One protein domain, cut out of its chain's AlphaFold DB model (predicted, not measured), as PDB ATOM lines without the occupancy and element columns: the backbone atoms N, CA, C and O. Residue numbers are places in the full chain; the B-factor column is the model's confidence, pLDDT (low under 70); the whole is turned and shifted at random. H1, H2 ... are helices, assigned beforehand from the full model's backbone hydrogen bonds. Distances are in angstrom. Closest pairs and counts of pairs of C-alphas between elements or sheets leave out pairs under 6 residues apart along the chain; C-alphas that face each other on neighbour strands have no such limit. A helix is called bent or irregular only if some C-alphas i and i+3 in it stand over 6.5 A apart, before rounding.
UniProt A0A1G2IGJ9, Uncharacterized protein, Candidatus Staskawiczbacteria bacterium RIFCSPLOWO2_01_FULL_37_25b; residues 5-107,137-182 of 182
ATOM      1  N   SER A   5      45.993  23.800  19.156       92.00
ATOM      2  CA  SER A   5      46.885  24.527  20.066       92.00
ATOM      3  C   SER A   5      46.133  25.143  21.247       92.00
ATOM      4  O   SER A   5      46.624  25.088  22.369       92.00
ATOM      5  N   GLN A   6      44.919  25.660  21.015       93.31
ATOM      6  CA  GLN A   6      44.053  26.176  22.081       93.31
ATOM      7  C   GLN A   6      43.642  25.068  23.062       93.31
ATOM      8  O   GLN A   6      43.786  25.245  24.269       93.31
ATOM      9  N   ARG A   7      43.220  23.898  22.558       92.69
ATOM     10  CA  ARG A   7      42.912  22.733  23.407       92.69
ATOM     11  C   ARG A   7      44.117  22.281  24.223       92.69
ATOM     12  O   ARG A   7      43.990  22.035  25.415       92.69
ATOM     13  N   LEU A   8      45.283  22.179  23.585       92.69
ATOM     14  CA  LEU A   8      46.503  21.748  24.257       92.69
ATOM     15  C   LEU A   8      46.895  22.720  25.380       92.69
ATOM     16  O   LEU A   8      47.155  22.271  26.493       92.69
ATOM     17  N   GLN A   9      46.871  24.030  25.119       92.94
ATOM     18  CA  GLN A   9      47.120  25.040  26.152       92.94
ATOM     19  C   GLN A   9      46.119  24.940  27.303       92.94
ATOM     20  O   GLN A   9      46.530  24.974  28.459       92.94
ATOM     21  N   ARG A  10      44.826  24.760  27.003       93.25
ATOM     22  CA  ARG A  10      43.788  24.569  28.022       93.25
ATOM     23  C   ARG A  10      44.096  23.366  28.911       93.25
ATOM     24  O   ARG A  10      44.123  23.507  30.128       93.25
ATOM     25  N   PHE A  11      44.419  22.213  28.324       93.19
ATOM     26  CA  PHE A  11      44.771  21.022  29.100       93.19
ATOM     27  C   PHE A  11      46.051  21.192  29.917       93.19
ATOM     28  O   PHE A  11      46.119  20.685  31.028       93.19
ATOM     29  N   GLN A  12      47.061  21.899  29.409       92.12
ATOM     30  CA  GLN A  12      48.302  22.126  30.151       92.12
ATOM     31  C   GLN A  12      48.090  23.071  31.340       92.12
ATOM     32  O   GLN A  12      48.516  22.755  32.452       92.12
ATOM     33  N   ASN A  13      47.394  24.184  31.114       91.69
ATOM     34  CA  ASN A  13      47.381  25.319  32.034       91.69
ATOM     35  C   ASN A  13      46.229  25.285  33.048       91.69
ATOM     36  O   ASN A  13      46.351  25.894  34.108       91.69
ATOM     37  N   ASN A  14      45.128  24.584  32.756       91.00
ATOM     38  CA  ASN A  14      43.981  24.517  33.664       91.00
ATOM     39  C   ASN A  14      44.147  23.445  34.752       91.00
ATOM     40  O   ASN A  14      45.108  22.665  34.781       91.00
ATOM     41  N   SER A  15      43.156  23.412  35.648       90.44
ATOM     42  CA  SER A  15      43.006  22.416  36.707       90.44
ATOM     43  C   SER A  15      43.213  20.983  36.194       90.44
ATOM     44  O   SER A  15      42.767  20.663  35.087       90.44
ATOM     45  N   PRO A  16      43.834  20.088  36.983       85.62
ATOM     46  CA  PRO A  16      43.997  18.684  36.613       85.62
ATOM     47  C   PRO A  16      42.704  17.939  36.269       85.62
ATOM     48  O   PRO A  16      42.759  16.967  35.529       85.62
ATOM     49  N   VAL A  17      41.538  18.416  36.714       92.69
ATOM     50  CA  VAL A  17      40.246  17.792  36.377       92.69
ATOM     51  C   VAL A  17      39.681  18.211  35.015       92.69
ATOM     52  O   VAL A  17      38.787  17.548  34.500       92.69
ATOM     53  N   GLU A  18      40.212  19.266  34.391       93.31
ATOM     54  CA  GLU A  18      39.687  19.834  33.138       93.31
ATOM     55  C   GLU A  18      39.582  18.787  32.018       93.31
ATOM     56  O   GLU A  18      38.611  18.758  31.255       93.31
ATOM     57  N   PHE A  19      40.586  17.914  31.892       94.88
ATOM     58  CA  PHE A  19      40.583  16.881  30.856       94.88
ATOM     59  C   PHE A  19      39.556  15.779  31.163       94.88
ATOM     60  O   PHE A  19      38.887  15.319  30.238       94.88
ATOM     61  N   ILE A  20      39.387  15.410  32.442       96.25
ATOM     62  CA  ILE A  20      38.381  14.441  32.903       96.25
ATOM     63  C   ILE A  20      36.998  14.962  32.529       96.25
ATOM     64  O   ILE A  20      36.251  14.299  31.813       96.25
ATOM     65  N   GLU A  21      36.684  16.190  32.940       95.62
ATOM     66  CA  GLU A  21      35.396  16.821  32.664       95.62
ATOM     67  C   GLU A  21      35.172  17.011  31.162       95.62
ATOM     68  O   GLU A  21      34.061  16.806  30.679       95.62
ATOM     69  N   THR A  22      36.219  17.322  30.391       95.44
ATOM     70  CA  THR A  22      36.129  17.387  28.924       95.44
ATOM     71  C   THR A  22      35.763  16.025  28.317       95.44
ATOM     72  O   THR A  22      34.887  15.965  27.451       95.44
ATOM     73  N   ILE A  23      36.399  14.932  28.757       96.31
ATOM     74  CA  ILE A  23      36.109  13.568  28.281       96.31
ATOM     75  C   ILE A  23      34.674  13.178  28.638       96.31
ATOM     76  O   ILE A  23      33.904  12.801  27.751       96.31
ATOM     77  N   LEU A  24      34.297  13.311  29.912       97.19
ATOM     78  CA  LEU A  24      32.975  12.916  30.397       97.19
ATOM     79  C   LEU A  24      31.866  13.737  29.731       97.19
ATOM     80  O   LEU A  24      30.895  13.157  29.245       97.19
ATOM     81  N   ASN A  25      32.037  15.057  29.595       96.69
ATOM     82  CA  ASN A  25      31.078  15.904  28.883       96.69
ATOM     83  C   ASN A  25      30.983  15.557  27.397       96.69
ATOM     84  O   ASN A  25      29.890  15.591  26.836       96.69
ATOM     85  N   SER A  26      32.096  15.222  26.736       96.38
ATOM     86  CA  SER A  26      32.068  14.813  25.329       96.38
ATOM     87  C   SER A  26      31.293  13.507  25.141       96.38
ATOM     88  O   SER A  26      30.471  13.389  24.228       96.38
ATOM     89  N   ILE A  27      31.497  12.534  26.029       97.94
ATOM     90  CA  ILE A  27      30.762  11.270  25.984       97.94
ATOM     91  C   ILE A  27      29.281  11.518  26.276       97.94
ATOM     92  O   ILE A  27      28.438  11.139  25.460       97.94
ATOM     93  N   HIS A  28      28.966  12.222  27.363       97.19
ATOM     94  CA  HIS A  28      27.591  12.470  27.788       97.19
ATOM     95  C   HIS A  28      26.800  13.292  26.761       97.19
ATOM     96  O   HIS A  28      25.715  12.890  26.355       97.19
ATOM     97  N   ASN A  29      27.358  14.397  26.264       96.94
ATOM     98  CA  ASN A  29      26.619  15.329  25.409       96.94
ATOM     99  C   ASN A  29      26.719  15.014  23.910       96.94
ATOM    100  O   ASN A  29      25.934  15.541  23.124       96.94
ATOM    101  N   CYS A  30      27.687  14.200  23.472       95.94
ATOM    102  CA  CYS A  30      27.900  13.944  22.042       95.94
ATOM    103  C   CYS A  30      27.859  12.466  21.654       95.94
ATOM    104  O   CYS A  30      27.394  12.152  20.554       95.94
ATOM    105  N   ARG A  31      28.364  11.553  22.495       96.62
ATOM    106  CA  ARG A  31      28.385  10.115  22.179       96.62
ATOM    107  C   ARG A  31      27.085   9.434  22.593       96.62
ATOM    108  O   ARG A  31      26.485   8.784  21.742       96.62
ATOM    109  N   ILE A  32      26.630   9.610  23.836       97.88
ATOM    110  CA  ILE A  32      25.407   8.978  24.356       97.88
ATOM    111  C   ILE A  32      24.188   9.257  23.461       97.88
ATOM    112  O   ILE A  32      23.555   8.282  23.067       97.88
ATOM    113  N   PRO A  33      23.904  10.494  23.001       98.06
ATOM    114  CA  PRO A  33      22.772  10.741  22.101       98.06
ATOM    115  C   PRO A  33      22.832   9.942  20.789       98.06
ATOM    116  O   PRO A  33      21.809   9.516  20.259       98.06
ATOM    117  N   LYS A  34      24.034   9.682  20.259       98.06
ATOM    118  CA  LYS A  34      24.208   8.837  19.065       98.06
ATOM    119  C   LYS A  34      23.952   7.365  19.378       98.06
ATOM    120  O   LYS A  34      23.377   6.663  18.551       98.06
ATOM    121  N   LEU A  35      24.355   6.908  20.563       98.12
ATOM    122  CA  LEU A  35      24.052   5.559  21.036       98.12
ATOM    123  C   LEU A  35      22.556   5.382  21.300       98.12
ATOM    124  O   LEU A  35      22.013   4.344  20.954       98.12
ATOM    125  N   GLU A  36      21.848   6.404  21.786       98.19
ATOM    126  CA  GLU A  36      20.387   6.351  21.900       98.19
ATOM    127  C   GLU A  36      19.718   6.139  20.539       98.19
ATOM    128  O   GLU A  36      18.788   5.342  20.424       98.19
ATOM    129  N   ILE A  37      20.199   6.816  19.490       98.00
ATOM    130  CA  ILE A  37      19.716   6.603  18.119       98.00
ATOM    131  C   ILE A  37      20.009   5.166  17.670       98.00
ATOM    132  O   ILE A  37      19.118   4.509  17.134       98.00
ATOM    133  N   ALA A  38      21.220   4.656  17.917       97.62
ATOM    134  CA  ALA A  38      21.576   3.275  17.595       97.62
ATOM    135  C   ALA A  38      20.683   2.264  18.337       97.62
ATOM    136  O   ALA A  38      20.175   1.334  17.718       97.62
ATOM    137  N   SER A  39      20.413   2.492  19.625       97.44
ATOM    138  CA  SER A  39      19.530   1.653  20.440       97.44
ATOM    139  C   SER A  39      18.098   1.649  19.928       97.44
ATOM    140  O   SER A  39      17.515   0.581  19.773       97.44
ATOM    141  N   LYS A  40      17.538   2.824  19.614       97.38
ATOM    142  CA  LYS A  40      16.173   2.951  19.074       97.38
ATOM    143  C   LYS A  40      15.988   2.206  17.751       97.38
ATOM    144  O   LYS A  40      14.893   1.743  17.471       97.38
ATOM    145  N   ASN A  41      17.054   2.091  16.958       97.69
ATOM    146  CA  ASN A  41      17.059   1.384  15.677       97.69
ATOM    147  C   ASN A  41      17.635  -0.041  15.777       97.69
ATOM    148  O   ASN A  41      17.927  -0.641  14.748       97.69
ATOM    149  N   GLN A  42      17.835  -0.570  16.992       96.94
ATOM    150  CA  GLN A  42      18.377  -1.914  17.245       96.94
ATOM    151  C   GLN A  42      19.715  -2.204  16.530       96.94
ATOM    152  O   GLN A  42      20.005  -3.326  16.126       96.94
ATOM    153  N   LEU A  43      20.572  -1.187  16.390       96.88
ATOM    154  CA  LEU A  43      21.898  -1.307  15.772       96.88
ATOM    155  C   LEU A  43      22.920  -1.833  16.794       96.88
ATOM    156  O   LEU A  43      23.789  -1.094  17.265       96.88
ATOM    157  N   SER A  44      22.795  -3.112  17.157       95.38
ATOM    158  CA  SER A  44      23.530  -3.765  18.253       95.38
ATOM    159  C   SER A  44      25.052  -3.661  18.124       95.38
ATOM    160  O   SER A  44      25.738  -3.319  19.083       95.38
ATOM    161  N   GLU A  45      25.588  -3.882  16.924       94.25
ATOM    162  CA  GLU A  45      27.031  -3.814  16.663       94.25
ATOM    163  C   GLU A  45      27.585  -2.394  16.893       94.25
ATOM    164  O   GLU A  45      28.624  -2.219  17.531       94.25
ATOM    165  N   LEU A  46      26.858  -1.359  16.447       95.69
ATOM    166  CA  LEU A  46      27.246   0.041  16.660       95.69
ATOM    167  C   LEU A  46      27.152   0.447  18.131       95.69
ATOM    168  O   LEU A  46      27.989   1.221  18.606       95.69
ATOM    169  N   LEU A  47      26.152  -0.071  18.850       96.75
ATOM    170  CA  LEU A  47      26.036   0.120  20.291       96.75
ATOM    171  C   LEU A  47      27.258  -0.440  21.014       96.75
ATOM    172  O   LEU A  47      27.898   0.290  21.765       96.75
ATOM    173  N   ILE A  48      27.613  -1.697  20.747       96.38
ATOM    174  CA  ILE A  48      28.730  -2.375  21.413       96.38
ATOM    175  C   ILE A  48      30.046  -1.659  21.127       96.38
ATOM    176  O   ILE A  48      30.765  -1.316  22.063       96.38
ATOM    177  N   LEU A  49      30.332  -1.347  19.859       96.75
ATOM    178  CA  LEU A  49      31.541  -0.610  19.481       96.75
ATOM    179  C   LEU A  49      31.611   0.762  20.161       96.75
ATOM    180  O   LEU A  49      32.665   1.179  20.648       96.75
ATOM    181  N   GLY A  50      30.487   1.477  20.197       97.62
ATOM    182  CA  GLY A  50      30.416   2.813  20.767       97.62
ATOM    183  C   GLY A  50      30.520   2.844  22.293       97.62
ATOM    184  O   GLY A  50      31.193   3.729  22.832       97.62
ATOM    185  N   ILE A  51      29.906   1.878  22.981       98.19
ATOM    186  CA  ILE A  51      30.046   1.683  24.429       98.19
ATOM    187  C   ILE A  51      31.492   1.306  24.749       98.19
ATOM    188  O   ILE A  51      32.132   2.002  25.533       98.19
ATOM    189  N   HIS A  52      32.044   0.288  24.080       97.81
ATOM    190  CA  HIS A  52      33.410  -0.195  24.313       97.81
ATOM    191  C   HIS A  52      34.450   0.920  24.153       97.81
ATOM    192  O   HIS A  52      35.223   1.178  25.070       97.81
ATOM    193  N   THR A  53      34.375   1.687  23.060       97.12
ATOM    194  CA  THR A  53      35.276   2.832  22.829       97.12
ATOM    195  C   THR A  53      35.173   3.883  23.942       97.12
ATOM    196  O   THR A  53      36.174   4.487  24.334       97.12
ATOM    197  N   SER A  54      33.965   4.137  24.454       98.31
ATOM    198  CA  SER A  54      33.746   5.100  25.543       98.31
ATOM    199  C   SER A  54      34.345   4.593  26.854       98.31
ATOM    200  O   SER A  54      35.022   5.349  27.551       98.31
ATOM    201  N   ILE A  55      34.148   3.306  27.147       98.31
ATOM    202  CA  ILE A  55      34.708   2.631  28.315       98.31
ATOM    203  C   ILE A  55      36.235   2.658  28.276       98.31
ATOM    204  O   ILE A  55      36.848   3.072  29.257       98.31
ATOM    205  N   GLU A  56      36.863   2.282  27.161       96.81
ATOM    206  CA  GLU A  56      38.325   2.325  27.034       96.81
ATOM    207  C   GLU A  56      38.864   3.744  27.188       96.81
ATOM    208  O   GLU A  56      39.834   3.962  27.913       96.81
ATOM    209  N   THR A  57      38.202   4.727  26.569       96.94
ATOM    210  CA  THR A  57      38.611   6.134  26.672       96.94
ATOM    211  C   THR A  57      38.639   6.586  28.130       96.94
ATOM    212  O   THR A  57      39.598   7.235  28.548       96.94
ATOM    213  N   ILE A  58      37.614   6.239  28.908       98.00
ATOM    214  CA  ILE A  58      37.534   6.597  30.325       98.00
ATOM    215  C   ILE A  58      38.552   5.804  31.140       98.00
ATOM    216  O   ILE A  58      39.355   6.390  31.862       98.00
ATOM    217  N   SER A  59      38.552   4.483  31.007       97.56
ATOM    218  CA  SER A  59      39.398   3.590  31.802       97.56
ATOM    219  C   SER A  59      40.872   3.927  31.631       97.56
ATOM    220  O   SER A  59      41.587   4.087  32.616       97.56
ATOM    221  N   GLU A  60      41.313   4.142  30.391       96.50
ATOM    222  CA  GLU A  60      42.719   4.382  30.103       96.50
ATOM    223  C   GLU A  60      43.157   5.811  30.436       96.50
ATOM    224  O   GLU A  60      44.277   6.002  30.917       96.50
ATOM    225  N   ASN A  61      42.334   6.824  30.146       96.38
ATOM    226  CA  ASN A  61      42.761   8.215  30.320       96.38
ATOM    227  C   ASN A  61      42.458   8.766  31.712       96.38
ATOM    228  O   ASN A  61      43.182   9.648  32.146       96.38
ATOM    229  N   ILE A  62      41.421   8.274  32.396       97.25
ATOM    230  CA  ILE A  62      41.007   8.775  33.715       97.25
ATOM    231  C   ILE A  62      41.500   7.843  34.825       97.25
ATOM    232  O   ILE A  62      42.081   8.313  35.796       97.25
ATOM    233  N   PHE A  63      41.313   6.529  34.671       96.94
ATOM    234  CA  PHE A  63      41.644   5.545  35.713       96.94
ATOM    235  C   PHE A  63      42.979   4.826  35.494       96.94
ATOM    236  O   PHE A  63      43.368   4.001  36.316       96.94
ATOM    237  N   LEU A  64      43.683   5.134  34.401       96.19
ATOM    238  CA  LEU A  64      44.967   4.532  34.030       96.19
ATOM    239  C   LEU A  64      44.937   2.998  33.889       96.19
ATOM    240  O   LEU A  64      45.989   2.359  33.905       96.19
ATOM    241  N   GLN A  65      43.753   2.420  33.675       96.62
ATOM    242  CA  GLN A  65      43.543   0.993  33.435       96.62
ATOM    243  C   GLN A  65      43.381   0.728  31.936       96.62
ATOM    244  O   GLN A  65      42.639   1.431  31.252       96.62
ATOM    245  N   LYS A  66      44.069  -0.283  31.401       94.44
ATOM    246  CA  LYS A  66      44.148  -0.532  29.951       94.44
ATOM    247  C   LYS A  66      43.647  -1.911  29.559       94.44
ATOM    248  O   LYS A  66      43.634  -2.830  30.371       94.44
ATOM    249  N   GLY A  67      43.308  -2.044  28.278       94.00
ATOM    250  CA  GLY A  67      42.927  -3.315  27.674       94.00
ATOM    251  C   GLY A  67      41.733  -3.952  28.375       94.00
ATOM    252  O   GLY A  67      40.840  -3.257  28.863       94.00
ATOM    253  N   ILE A  68      41.746  -5.283  28.437       96.31
ATOM    254  CA  ILE A  68      40.662  -6.055  29.045       96.31
ATOM    255  C   ILE A  68      40.472  -5.731  30.531       96.31
ATOM    256  O   ILE A  68      39.334  -5.623  30.980       96.31
ATOM    257  N   ASP A  69      41.553  -5.488  31.271       97.00
ATOM    258  CA  ASP A  69      41.475  -5.169  32.700       97.00
ATOM    259  C   ASP A  69      40.799  -3.816  32.930       97.00
ATOM    260  O   ASP A  69      39.950  -3.690  33.807       97.00
ATOM    261  N   GLY A  70      41.104  -2.815  32.096       97.44
ATOM    262  CA  GLY A  70      40.413  -1.525  32.130       97.44
ATOM    263  C   GLY A  70      38.945  -1.624  31.742       97.44
ATOM    264  O   GLY A  70      38.092  -1.048  32.416       97.44
ATOM    265  N   PHE A  71      38.640  -2.402  30.704       98.00
ATOM    266  CA  PHE A  71      37.262  -2.654  30.299       98.00
ATOM    267  C   PHE A  71      36.460  -3.318  31.427       98.00
ATOM    268  O   PHE A  71      35.413  -2.806  31.820       98.00
ATOM    269  N   LYS A  72      36.992  -4.397  32.012       98.31
ATOM    270  CA  LYS A  72      36.384  -5.102  33.144       98.31
ATOM    271  C   LYS A  72      36.228  -4.196  34.364       98.31
ATOM    272  O   LYS A  72      35.131  -4.112  34.907       98.31
ATOM    273  N   PHE A  73      37.276  -3.459  34.738       97.19
ATOM    274  CA  PHE A  73      37.237  -2.492  35.838       97.19
ATOM    275  C   PHE A  73      36.076  -1.502  35.689       97.19
ATOM    276  O   PHE A  73      35.362  -1.232  36.657       97.19
ATOM    277  N   TYR A  74      35.861  -0.961  34.487       97.88
ATOM    278  CA  TYR A  74      34.757  -0.034  34.266       97.88
ATOM    279  C   TYR A  74      33.402  -0.717  34.417       97.88
ATOM    280  O   TYR A  74      32.511  -0.151  35.047       97.88
ATOM    281  N   LEU A  75      33.240  -1.921  33.857       98.00
ATOM    282  CA  LEU A  75      31.995  -2.677  33.987       98.00
ATOM    283  C   LEU A  75      31.652  -2.899  35.466       98.00
ATOM    284  O   LEU A  75      30.581  -2.484  35.900       98.00
ATOM    285  N   GLU A  76      32.602  -3.404  36.257       97.00
ATOM    286  CA  GLU A  76      32.429  -3.685  37.692       97.00
ATOM    287  C   GLU A  76      32.019  -2.460  38.520       97.00
ATOM    288  O   GLU A  76      31.324  -2.578  39.532       97.00
ATOM    289  N   ASN A  77      32.492  -1.271  38.140       95.12
ATOM    290  CA  ASN A  77      32.295  -0.061  38.936       95.12
ATOM    291  C   ASN A  77      31.139   0.806  38.444       95.12
ATOM    292  O   ASN A  77      30.520   1.486  39.260       95.12
ATOM    293  N   PHE A  78      30.851   0.799  37.144       96.38
ATOM    294  CA  PHE A  78      29.970   1.789  36.526       96.38
ATOM    295  C   PHE A  78      28.849   1.190  35.679       96.38
ATOM    296  O   PHE A  78      27.968   1.946  35.281       96.38
ATOM    297  N   VAL A  79      28.835  -0.119  35.404       96.69
ATOM    298  CA  VAL A  79      27.787  -0.768  34.583       96.69
ATOM    299  C   VAL A  79      27.059  -1.864  35.351       96.69
ATOM    300  O   VAL A  79      25.843  -2.013  35.223       96.69
ATOM    301  N   ASP A  80      27.785  -2.609  36.171       96.69
ATOM    302  CA  ASP A  80      27.231  -3.714  36.929       96.69
ATOM    303  C   ASP A  80      26.197  -3.243  37.954       96.69
ATOM    304  O   ASP A  80      26.332  -2.191  38.594       96.69
ATOM    305  N   ALA A  81      25.171  -4.074  38.128       93.44
ATOM    306  CA  ALA A  81      24.200  -3.948  39.203       93.44
ATOM    307  C   ALA A  81      24.138  -5.233  40.033       93.44
ATOM    308  O   ALA A  81      24.411  -6.328  39.543       93.44
ATOM    309  N   GLU A  82      23.721  -5.093  41.293       89.81
ATOM    310  CA  GLU A  82      23.490  -6.205  42.225       89.81
ATOM    311  C   GLU A  82      22.185  -6.945  41.883       89.81
ATOM    312  O   GLU A  82      21.217  -6.950  42.645       89.81
ATOM    313  N   LYS A  83      22.135  -7.505  40.674       90.19
ATOM    314  CA  LYS A  83      21.014  -8.264  40.125       90.19
ATOM    315  C   LYS A  83      21.533  -9.303  39.131       90.19
ATOM    316  O   LYS A  83      22.359  -8.986  38.276       90.19
ATOM    317  N   ASP A  84      21.005 -10.520  39.210       89.69
ATOM    318  CA  ASP A  84      21.384 -11.617  38.315       89.69
ATOM    319  C   ASP A  84      21.178 -11.244  36.841       89.69
ATOM    320  O   ASP A  84      20.146 -10.679  36.461       89.69
ATOM    321  N   GLY A  85      22.185 -11.539  36.015       92.44
ATOM    322  CA  GLY A  85      22.209 -11.173  34.597       92.44
ATOM    323  C   GLY A  85      22.485  -9.688  34.323       92.44
ATOM    324  O   GLY A  85      22.309  -9.248  33.191       92.44
ATOM    325  N   PHE A  86      22.888  -8.894  35.326       95.56
ATOM    326  CA  PHE A  86      23.285  -7.480  35.172       95.56
ATOM    327  C   PHE A  86      24.742  -7.215  35.587       95.56
ATOM    328  O   PHE A  86      25.145  -6.056  35.689       95.56
ATOM    329  N   ARG A  87      25.533  -8.269  35.813       96.19
ATOM    330  CA  ARG A  87      26.975  -8.196  36.080       96.19
ATOM    331  C   ARG A  87      27.762  -8.468  34.804       96.19
ATOM    332  O   ARG A  87      28.214  -9.578  34.552       96.19
ATOM    333  N   PHE A  88      27.866  -7.461  33.949       97.19
ATOM    334  CA  PHE A  88      28.537  -7.566  32.653       97.19
ATOM    335  C   PHE A  88      30.044  -7.787  32.793       97.19
ATOM    336  O   PHE A  88      30.665  -8.311  31.873       97.19
ATOM    337  N   SER A  89      30.639  -7.420  33.930       97.38
ATOM    338  CA  SER A  89      32.043  -7.735  34.216       97.38
ATOM    339  C   SER A  89      32.360  -9.234  34.206       97.38
ATOM    340  O   SER A  89      33.494  -9.613  33.904       97.38
ATOM    341  N   GLU A  90      31.370 -10.087  34.490       96.19
ATOM    342  CA  GLU A  90      31.503 -11.546  34.465       96.19
ATOM    343  C   GLU A  90      31.691 -12.074  33.036       96.19
ATOM    344  O   GLU A  90      32.328 -13.106  32.860       96.19
ATOM    345  N   ILE A  91      31.219 -11.327  32.029       95.44
ATOM    346  CA  ILE A  91      31.368 -11.627  30.595       95.44
ATOM    347  C   ILE A  91      32.267 -10.612  29.865       95.44
ATOM    348  O   ILE A  91      32.132 -10.371  28.661       95.44
ATOM    349  N   ALA A  92      33.157  -9.929  30.597       96.88
ATOM    350  CA  ALA A  92      33.985  -8.860  30.039       96.88
ATOM    351  C   ALA A  92      34.901  -9.352  28.908       96.88
ATOM    352  O   ALA A  92      35.126  -8.620  27.941       96.88
ATOM    353  N   VAL A  93      35.426 -10.576  29.030       95.00
ATOM    354  CA  VAL A  93      36.315 -11.190  28.033       95.00
ATOM    355  C   VAL A  93      35.550 -11.401  26.734       95.00
ATOM    356  O   VAL A  93      35.978 -10.944  25.679       95.00
ATOM    357  N   GLU A  94      34.366 -11.988  26.826       94.81
ATOM    358  CA  GLU A  94      33.527 -12.311  25.686       94.81
ATOM    359  C   GLU A  94      32.991 -11.051  25.007       94.81
ATOM    360  O   GLU A  94      32.994 -10.973  23.783       94.81
ATOM    361  N   LEU A  95      32.610 -10.022  25.770       95.25
ATOM    362  CA  LEU A  95      32.236  -8.716  25.215       95.25
ATOM    363  C   LEU A  95      33.397  -8.046  24.468       95.25
ATOM    364  O   LEU A  95      33.194  -7.444  23.409       95.25
ATOM    365  N   ASN A  96      34.613  -8.134  25.007       94.31
ATOM    366  CA  ASN A  96      35.803  -7.568  24.383       94.31
ATOM    367  C   ASN A  96      36.204  -8.325  23.106       94.31
ATOM    368  O   ASN A  96      36.501  -7.705  22.082       94.31
ATOM    369  N   ASP A  97      36.164  -9.653  23.141       91.94
ATOM    370  CA  ASP A  97      36.442 -10.500  21.982       91.94
ATOM    371  C   ASP A  97      35.391 -10.299  20.896       91.94
ATOM    372  O   ASP A  97      35.720 -10.117  19.721       91.94
ATOM    373  N   TRP A  98      34.124 -10.218  21.294       92.19
ATOM    374  CA  TRP A  98      33.032  -9.931  20.383       92.19
ATOM    375  C   TRP A  98      33.180  -8.562  19.721       92.19
ATOM    376  O   TRP A  98      33.028  -8.447  18.504       92.19
ATOM    377  N   ARG A  99      33.597  -7.533  20.470       92.44
ATOM    378  CA  ARG A  99      33.959  -6.232  19.892       92.44
ATOM    379  C   ARG A  99      35.048  -6.367  18.823       92.44
ATOM    380  O   ARG A  99      34.938  -5.732  17.774       92.44
ATOM    381  N   ASN A 100      36.086  -7.167  19.065       89.81
ATOM    382  CA  ASN A 100      37.170  -7.375  18.098       89.81
ATOM    383  C   ASN A 100      36.675  -8.083  16.833       89.81
ATOM    384  O   ASN A 100      37.052  -7.695  15.725       89.81
ATOM    385  N   ILE A 101      35.792  -9.069  16.986       89.62
ATOM    386  CA  ILE A 101      35.170  -9.783  15.868       89.62
ATOM    387  C   ILE A 101      34.313  -8.831  15.031       89.62
ATOM    388  O   ILE A 101      34.482  -8.774  13.813       89.62
ATOM    389  N   ILE A 102      33.452  -8.024  15.663       89.62
ATOM    390  CA  ILE A 102      32.637  -7.019  14.962       89.62
ATOM    391  C   ILE A 102      33.538  -6.036  14.199       89.62
ATOM    392  O   ILE A 102      33.274  -5.729  13.039       89.62
ATOM    393  N   ALA A 103      34.600  -5.540  14.842       87.25
ATOM    394  CA  ALA A 103      35.463  -4.509  14.273       87.25
ATOM    395  C   ALA A 103      36.360  -5.010  13.128       87.25
ATOM    396  O   ALA A 103      36.679  -4.235  12.225       87.25
ATOM    397  N   HIS A 104      36.798  -6.275  13.164       85.00
ATOM    398  CA  HIS A 104      37.889  -6.757  12.306       85.00
ATOM    399  C   HIS A 104      37.594  -8.055  11.544       85.00
ATOM    400  O   HIS A 104      38.321  -8.381  10.609       85.00
ATOM    401  N   GLN A 105      36.555  -8.807  11.917       81.38
ATOM    402  CA  GLN A 105      36.306 -10.168  11.423       81.38
ATOM    403  C   GLN A 105      34.820 -10.403  11.107       81.38
ATOM    404  O   GLN A 105      34.246 -11.431  11.460       81.38
ATOM    405  N   TYR A 106      34.189  -9.449  10.416       71.69
ATOM    406  CA  TYR A 106      32.736  -9.416  10.199       71.69
ATOM    407  C   TYR A 106      32.124 -10.727   9.672       71.69
ATOM    408  O   TYR A 106      31.019 -11.080  10.066       71.69
ATOM    409  N   ILE A 107      32.821 -11.470   8.804       70.56
ATOM    410  CA  ILE A 107      32.334 -12.764   8.287       70.56
ATOM    411  C   ILE A 107      32.451 -13.872   9.345       70.56
ATOM    412  O   ILE A 107      31.550 -14.700   9.467       70.56
ATOM    413  N   ILE A 137      19.496  -3.164  27.395       97.19
ATOM    414  CA  ILE A 137      19.772  -3.158  28.837       97.19
ATOM    415  C   ILE A 137      21.244  -2.828  29.100       97.19
ATOM    416  O   ILE A 137      21.539  -2.014  29.975       97.19
ATOM    417  N   PHE A 138      22.170  -3.393  28.318       97.75
ATOM    418  CA  PHE A 138      23.590  -3.056  28.432       97.75
ATOM    419  C   PHE A 138      23.845  -1.556  28.217       97.75
ATOM    420  O   PHE A 138      24.546  -0.918  29.006       97.75
ATOM    421  N   PHE A 139      23.223  -0.965  27.192       97.94
ATOM    422  CA  PHE A 139      23.299   0.471  26.948       97.94
ATOM    423  C   PHE A 139      22.680   1.299  28.081       97.94
ATOM    424  O   PHE A 139      23.286   2.279  28.507       97.94
ATOM    425  N   GLU A 140      21.507   0.919  28.589       96.38
ATOM    426  CA  GLU A 140      20.849   1.616  29.699       96.38
ATOM    427  C   GLU A 140      21.717   1.619  30.961       96.38
ATOM    428  O   GLU A 140      21.831   2.652  31.623       96.38
ATOM    429  N   GLN A 141      22.376   0.499  31.264       95.94
ATOM    430  CA  GLN A 141      23.287   0.395  32.401       95.94
ATOM    431  C   GLN A 141      24.529   1.265  32.210       95.94
ATOM    432  O   GLN A 141      24.841   2.073  33.086       95.94
ATOM    433  N   PHE A 142      25.163   1.204  31.035       97.50
ATOM    434  CA  PHE A 142      26.271   2.096  30.682       97.50
ATOM    435  C   PHE A 142      25.883   3.578  30.789       97.50
ATOM    436  O   PHE A 142      26.622   4.376  31.363       97.50
ATOM    437  N   LYS A 143      24.717   3.949  30.249       96.56
ATOM    438  CA  LYS A 143      24.210   5.323  30.268       96.56
ATOM    439  C   LYS A 143      23.957   5.800  31.697       96.56
ATOM    440  O   LYS A 143      24.297   6.937  32.018       96.56
ATOM    441  N   SER A 144      23.409   4.939  32.555       95.12
ATOM    442  CA  SER A 144      23.061   5.302  33.932       95.12
ATOM    443  C   SER A 144      24.263   5.759  34.766       95.12
ATOM    444  O   SER A 144      24.093   6.589  35.654       95.12
ATOM    445  N   ALA A 145      25.485   5.331  34.418       94.69
ATOM    446  CA  ALA A 145      26.720   5.810  35.039       94.69
ATOM    447  C   ALA A 145      26.892   7.338  34.977       94.69
ATOM    448  O   ALA A 145      27.595   7.903  35.811       94.69
ATOM    449  N   PHE A 146      26.275   8.001  33.991       94.62
ATOM    450  CA  PHE A 146      26.353   9.446  33.757       94.62
ATOM    451  C   PHE A 146      25.171  10.228  34.345       94.62
ATOM    452  O   PHE A 146      25.151  11.456  34.242       94.62
ATOM    453  N   GLU A 147      24.184   9.536  34.919       90.38
ATOM    454  CA  GLU A 147      22.952  10.122  35.437       90.38
ATOM    455  C   GLU A 147      22.968  10.178  36.974       90.38
ATOM    456  O   GLU A 147      23.362   9.227  37.645       90.38
ATOM    457  N   ASN A 148      22.423  11.258  37.551       74.69
ATOM    458  CA  ASN A 148      22.383  11.495  39.007       74.69
ATOM    459  C   ASN A 148      21.680  10.392  39.830       74.69
ATOM    460  O   ASN A 148      21.771  10.385  41.055       74.69
ATOM    461  N   LYS A 149      20.938   9.489  39.182       73.88
ATOM    462  CA  LYS A 149      20.309   8.309  39.792       73.88
ATOM    463  C   LYS A 149      20.910   7.039  39.188       73.88
ATOM    464  O   LYS A 149      20.176   6.235  38.611       73.88
ATOM    465  N   SER A 150      22.235   6.909  39.271       73.69
ATOM    466  CA  SER A 150      22.943   5.745  38.739       73.69
ATOM    467  C   SER A 150      22.309   4.450  39.251       73.69
ATOM    468  O   SER A 150      22.009   4.313  40.438       73.69
ATOM    469  N   LYS A 151      22.085   3.503  38.336       76.25
ATOM    470  CA  LYS A 151      21.609   2.150  38.658       76.25
ATOM    471  C   LYS A 151      22.766   1.216  39.025       76.25
ATOM    472  O   LYS A 151      22.546   0.022  39.221       76.25
ATOM    473  N   THR A 152      23.986   1.744  39.059       81.62
ATOM    474  CA  THR A 152      25.225   0.977  39.159       81.62
ATOM    475  C   THR A 152      25.984   1.359  40.420       81.62
ATOM    476  O   THR A 152      25.619   2.292  41.140       81.62
ATOM    477  N   LYS A 153      27.035   0.598  40.722       83.69
ATOM    478  CA  LYS A 153      27.799   0.726  41.967       83.69
ATOM    479  C   LYS A 153      28.355   2.132  42.213       83.69
ATOM    480  O   LYS A 153      28.465   2.545  43.368       83.69
ATOM    481  N   ARG A 154      28.739   2.854  41.157       86.81
ATOM    482  CA  ARG A 154      29.292   4.211  41.232       86.81
ATOM    483  C   ARG A 154      28.722   5.101  40.137       86.81
ATOM    484  O   ARG A 154      28.351   4.652  39.057       86.81
ATOM    485  N   HIS A 155      28.714   6.396  40.414       92.50
ATOM    486  CA  HIS A 155      28.388   7.435  39.450       92.50
ATOM    487  C   HIS A 155      29.689   8.040  38.907       92.50
ATOM    488  O   HIS A 155      30.602   8.354  39.671       92.50
ATOM    489  N   ILE A 156      29.811   8.183  37.585       93.06
ATOM    490  CA  ILE A 156      31.093   8.529  36.951       93.06
ATOM    491  C   ILE A 156      31.570   9.941  37.309       93.06
ATOM    492  O   ILE A 156      32.770  10.209  37.331       93.06
ATOM    493  N   TRP A 157      30.637  10.839  37.633       94.00
ATOM    494  CA  TRP A 157      30.943  12.205  38.057       94.00
ATOM    495  C   TRP A 157      31.513  12.281  39.481       94.00
ATOM    496  O   TRP A 157      32.143  13.277  39.824       94.00
ATOM    497  N   ASP A 158      31.405  11.204  40.264       92.12
ATOM    498  CA  ASP A 158      32.022  11.070  41.588       92.12
ATOM    499  C   ASP A 158      33.461  10.523  41.508       92.12
ATOM    500  O   ASP A 158      33.977   9.919  42.452       92.12
ATOM    501  N   TYR A 159      34.154  10.745  40.386       91.44
ATOM    502  CA  TYR A 159      35.517  10.258  40.146       91.44
ATOM    503  C   TYR A 159      36.517  10.677  41.238       91.44
ATOM    504  O   TYR A 159      37.444   9.927  41.527       91.44
ATOM    505  N   LYS A 160      36.301  11.817  41.914       91.31
ATOM    506  CA  LYS A 160      37.126  12.275  43.052       91.31
ATOM    507  C   LYS A 160      37.044  11.371  44.285       91.31
ATOM    508  O   LYS A 160      37.923  11.417  45.130       91.31
ATOM    509  N   GLN A 161      36.005  10.547  44.401       90.56
ATOM    510  CA  GLN A 161      35.914   9.524  45.450       90.56
ATOM    511  C   GLN A 161      36.714   8.263  45.085       90.56
ATOM    512  O   GLN A 161      36.948   7.403  45.930       90.56
ATOM    513  N   SER A 162      37.096   8.130  43.812       88.19
ATOM    514  CA  SER A 162      37.769   6.952  43.258       88.19
ATOM    515  C   SER A 162      39.239   7.199  42.914       88.19
ATOM    516  O   SER A 162      39.953   6.233  42.665       88.19
ATOM    517  N   LEU A 163      39.675   8.460  42.876       93.62
ATOM    518  CA  LEU A 163      41.021   8.875  42.492       93.62
ATOM    519  C   LEU A 163      41.603   9.824  43.537       93.62
ATOM    520  O   LEU A 163      40.913  10.729  44.006       93.62
ATOM    521  N   THR A 164      42.881   9.648  43.855       95.12
ATOM    522  CA  THR A 164      43.661  10.629  44.618       95.12
ATOM    523  C   THR A 164      44.109  11.787  43.721       95.12
ATOM    524  O   THR A 164      44.151  11.657  42.494       95.12
ATOM    525  N   ASP A 165      44.500  12.917  44.315       94.56
ATOM    526  CA  ASP A 165      45.024  14.068  43.562       94.56
ATOM    527  C   ASP A 165      46.281  13.714  42.742       94.56
ATOM    528  O   ASP A 165      46.445  14.188  41.612       94.56
ATOM    529  N   ASP A 166      47.128  12.821  43.265       95.50
ATOM    530  CA  ASP A 166      48.303  12.301  42.557       95.50
ATOM    531  C   ASP A 166      47.895  11.498  41.316       95.50
ATOM    532  O   ASP A 166      48.439  11.710  40.233       95.50
ATOM    533  N   GLN A 167      46.882  10.632  41.437       96.12
ATOM    534  CA  GLN A 167      46.363   9.857  40.305       96.12
ATOM    535  C   GLN A 167      45.728  10.758  39.242       96.12
ATOM    536  O   GLN A 167      45.923  10.531  38.049       96.12
ATOM    537  N   ILE A 168      45.001  11.805  39.649       96.38
ATOM    538  CA  ILE A 168      44.430  12.792  38.719       96.38
ATOM    539  C   ILE A 168      45.551  13.534  37.977       96.38
ATOM    540  O   ILE A 168      45.460  13.751  36.765       96.38
ATOM    541  N   THR A 169      46.617  13.905  38.684       95.44
ATOM    542  CA  THR A 169      47.778  14.586  38.096       95.44
ATOM    543  C   THR A 169      48.506  13.681  37.104       95.44
ATOM    544  O   THR A 169      48.735  14.083  35.963       95.44
ATOM    545  N   GLU A 170      48.778  12.432  37.478       96.44
ATOM    546  CA  GLU A 170      49.397  11.439  36.597       96.44
ATOM    547  C   GLU A 170      48.547  11.189  35.337       96.44
ATOM    548  O   GLU A 170      49.058  11.139  34.212       96.44
ATOM    549  N   ALA A 171      47.228  11.076  35.506       96.50
ATOM    550  CA  ALA A 171      46.288  10.897  34.409       96.50
ATOM    551  C   ALA A 171      46.300  12.087  33.438       96.50
ATOM    552  O   ALA A 171      46.382  11.889  32.220       96.50
ATOM    553  N   LYS A 172      46.338  13.320  33.963       96.25
ATOM    554  CA  LYS A 172      46.490  14.547  33.167       96.25
ATOM    555  C   LYS A 172      47.772  14.514  32.334       96.25
ATOM    556  O   LYS A 172      47.734  14.787  31.132       96.25
ATOM    557  N   GLU A 173      48.904  14.180  32.947       95.56
ATOM    558  CA  GLU A 173      50.203  14.143  32.270       95.56
ATOM    559  C   GLU A 173      50.231  13.106  31.143       95.56
ATOM    560  O   GLU A 173      50.611  13.427  30.010       95.56
ATOM    561  N   LYS A 174      49.753  11.885  31.416       95.06
ATOM    562  CA  LYS A 174      49.649  10.811  30.416       95.06
ATOM    563  C   LYS A 174      48.701  11.179  29.276       95.06
ATOM    564  O   LYS A 174      49.023  10.922  28.114       95.06
ATOM    565  N   PHE A 175      47.563  11.803  29.581       94.88
ATOM    566  CA  PHE A 175      46.631  12.298  28.569       94.88
ATOM    567  C   PHE A 175      47.291  13.352  27.668       94.88
ATOM    568  O   PHE A 175      47.252  13.224  26.444       94.88
ATOM    569  N   ILE A 176      47.961  14.354  28.249       94.75
ATOM    570  CA  ILE A 176      48.658  15.407  27.492       94.75
ATOM    571  C   ILE A 176      49.765  14.814  26.616       94.75
ATOM    572  O   ILE A 176      49.904  15.219  25.460       94.75
ATOM    573  N   ALA A 177      50.543  13.859  27.131       94.25
ATOM    574  CA  ALA A 177      51.601  13.202  26.371       94.25
ATOM    575  C   ALA A 177      51.048  12.499  25.120       94.25
ATOM    576  O   ALA A 177      51.554  12.716  24.019       94.25
ATOM    577  N   LYS A 178      49.954  11.740  25.258       90.25
ATOM    578  CA  LYS A 178      49.272  11.119  24.110       90.25
ATOM    579  C   LYS A 178      48.690  12.148  23.150       90.25
ATOM    580  O   LYS A 178      48.816  12.001  21.943       90.25
ATOM    581  N   PHE A 179      48.077  13.206  23.679       88.50
ATOM    582  CA  PHE A 179      47.470  14.256  22.862       88.50
ATOM    583  C   PHE A 179      48.504  15.000  21.997       88.50
ATOM    584  O   PHE A 179      48.166  15.495  20.920       88.50
ATOM    585  N   LYS A 180      49.762  15.069  22.454       91.00
ATOM    586  CA  LYS A 180      50.904  15.612  21.700       91.00
ATOM    587  C   LYS A 180      51.462  14.624  20.673       91.00
ATOM    588  O   LYS A 180      51.743  15.032  19.549       91.00
ATOM    589  N   ASN A 181      51.611  13.356  21.050       81.19
ATOM    590  CA  ASN A 181      52.297  12.321  20.267       81.19
ATOM    591  C   ASN A 181      51.372  11.606  19.266       81.19
ATOM    592  O   ASN A 181      51.348  10.380  19.259       81.19
ATOM    593  N   LYS A 182      50.594  12.362  18.478       57.94
ATOM    594  CA  LYS A 182      49.668  11.820  17.462       57.94
ATOM    595  C   LYS A 182      50.219  10.628  16.681       57.94
ATOM    596  O   LYS A 182      51.352  10.755  16.167       57.94
TER     597      LYS A 182
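This is residues 5 to 107 and 137 to 182 of the 182 residues of an uncharacterized protein of Candidatus Staskawiczbacteria bacterium RIFCSPLOWO2_01_FULL_37_25b (UniProt A0A1G2IGJ9). A long helical hairpin, H2 folding back as H3, places H3 at the core, and H4 and H5 pack across H3, H5 on the side away from H2. At one end of this body H6 packs on the last residues of H4; at the other end H1 and H8 stand side by side, with H8 packing on Asn 61, the last residue of H3. The printed part has 149 residues with eight named helices, H1 to H8 in order, and no named strand: an all helix domain. It is compact, with a radius of gyration of the C-alphas of 15.6 A and spans of 43 by 35 by 27 A.

H1, residues 5 to 13, touches H8, residues 165 to 180, at a shallow tilt of 21 degrees, opposite ways; their closest C-alphas, Phe 11 and Ile 176, are 7.0 A apart. H2, residues 18 to 40, was assigned as one helix by its hydrogen bonds but is bent: C-alphas 29 and 32 are 6.6 A apart, and its arms H2a, residues 18 to 29, and H2b, residues 32 to 40, stand at a shallow tilt of 26 degrees. H3, residues 44 to 61, is the hub, touching five helices. With residues 44 to 51 alone it touches H2b, the two forming a helical hairpin at a shallow tilt of 23 degrees; the closest C-alphas, Leu 35 and Leu 47, are 5.8 A apart. H4, residues 67 to 79, is about perpendicular to H3, at 80 degrees, and touches it, C-alphas Ser 59 and Gly 70 being closest at 5.2 A. H5, residues 88 to 104, touches H4 at a steep tilt of 52 degrees, the closest C-alphas, Leu 75 and Ser 89, 5.1 A apart. H6, residues 137 to 144, touches residues 78 to 79 of H4, with C-alphas Val 79 and Phe 142 closest at 5.1 A. H7, residues 156 to 161, touches no helix. Every O i to N i+4 pair is within hydrogen-bond range in H1, H2a, H2b, H3, H4, H6 and H8; in H5 it is 11 of 13, and in H7 0 of 2, beside 2 of 3 O i to N i+3 pairs.

H1 begins at C-alpha 5, (46.885, 24.527, 20.066). H2a is 15.8 A long, H2b 12.2 A, H3 25.7 A, H4 16.8 A, H5 22.4 A and H8 22.7 A. H5 is irregular, C-alphas 90 and 93 being 8.0 A apart, and so is H7, with C-alphas 157 and 160 7.9 A apart. H8 ends at C-alpha 180, (50.904, 15.612, 21.700).

The C-alphas farthest apart, Ser 5 and Asp 84, are 47.9 A apart. Residues 108 to 136 are not printed, and C-alphas 107 and 137 are 25.9 A apart across this cut. The link from H6 to H7 is long, with 11 residues. Mean pLDDT of the printed part is 93.4; residue 182 alone is under 70.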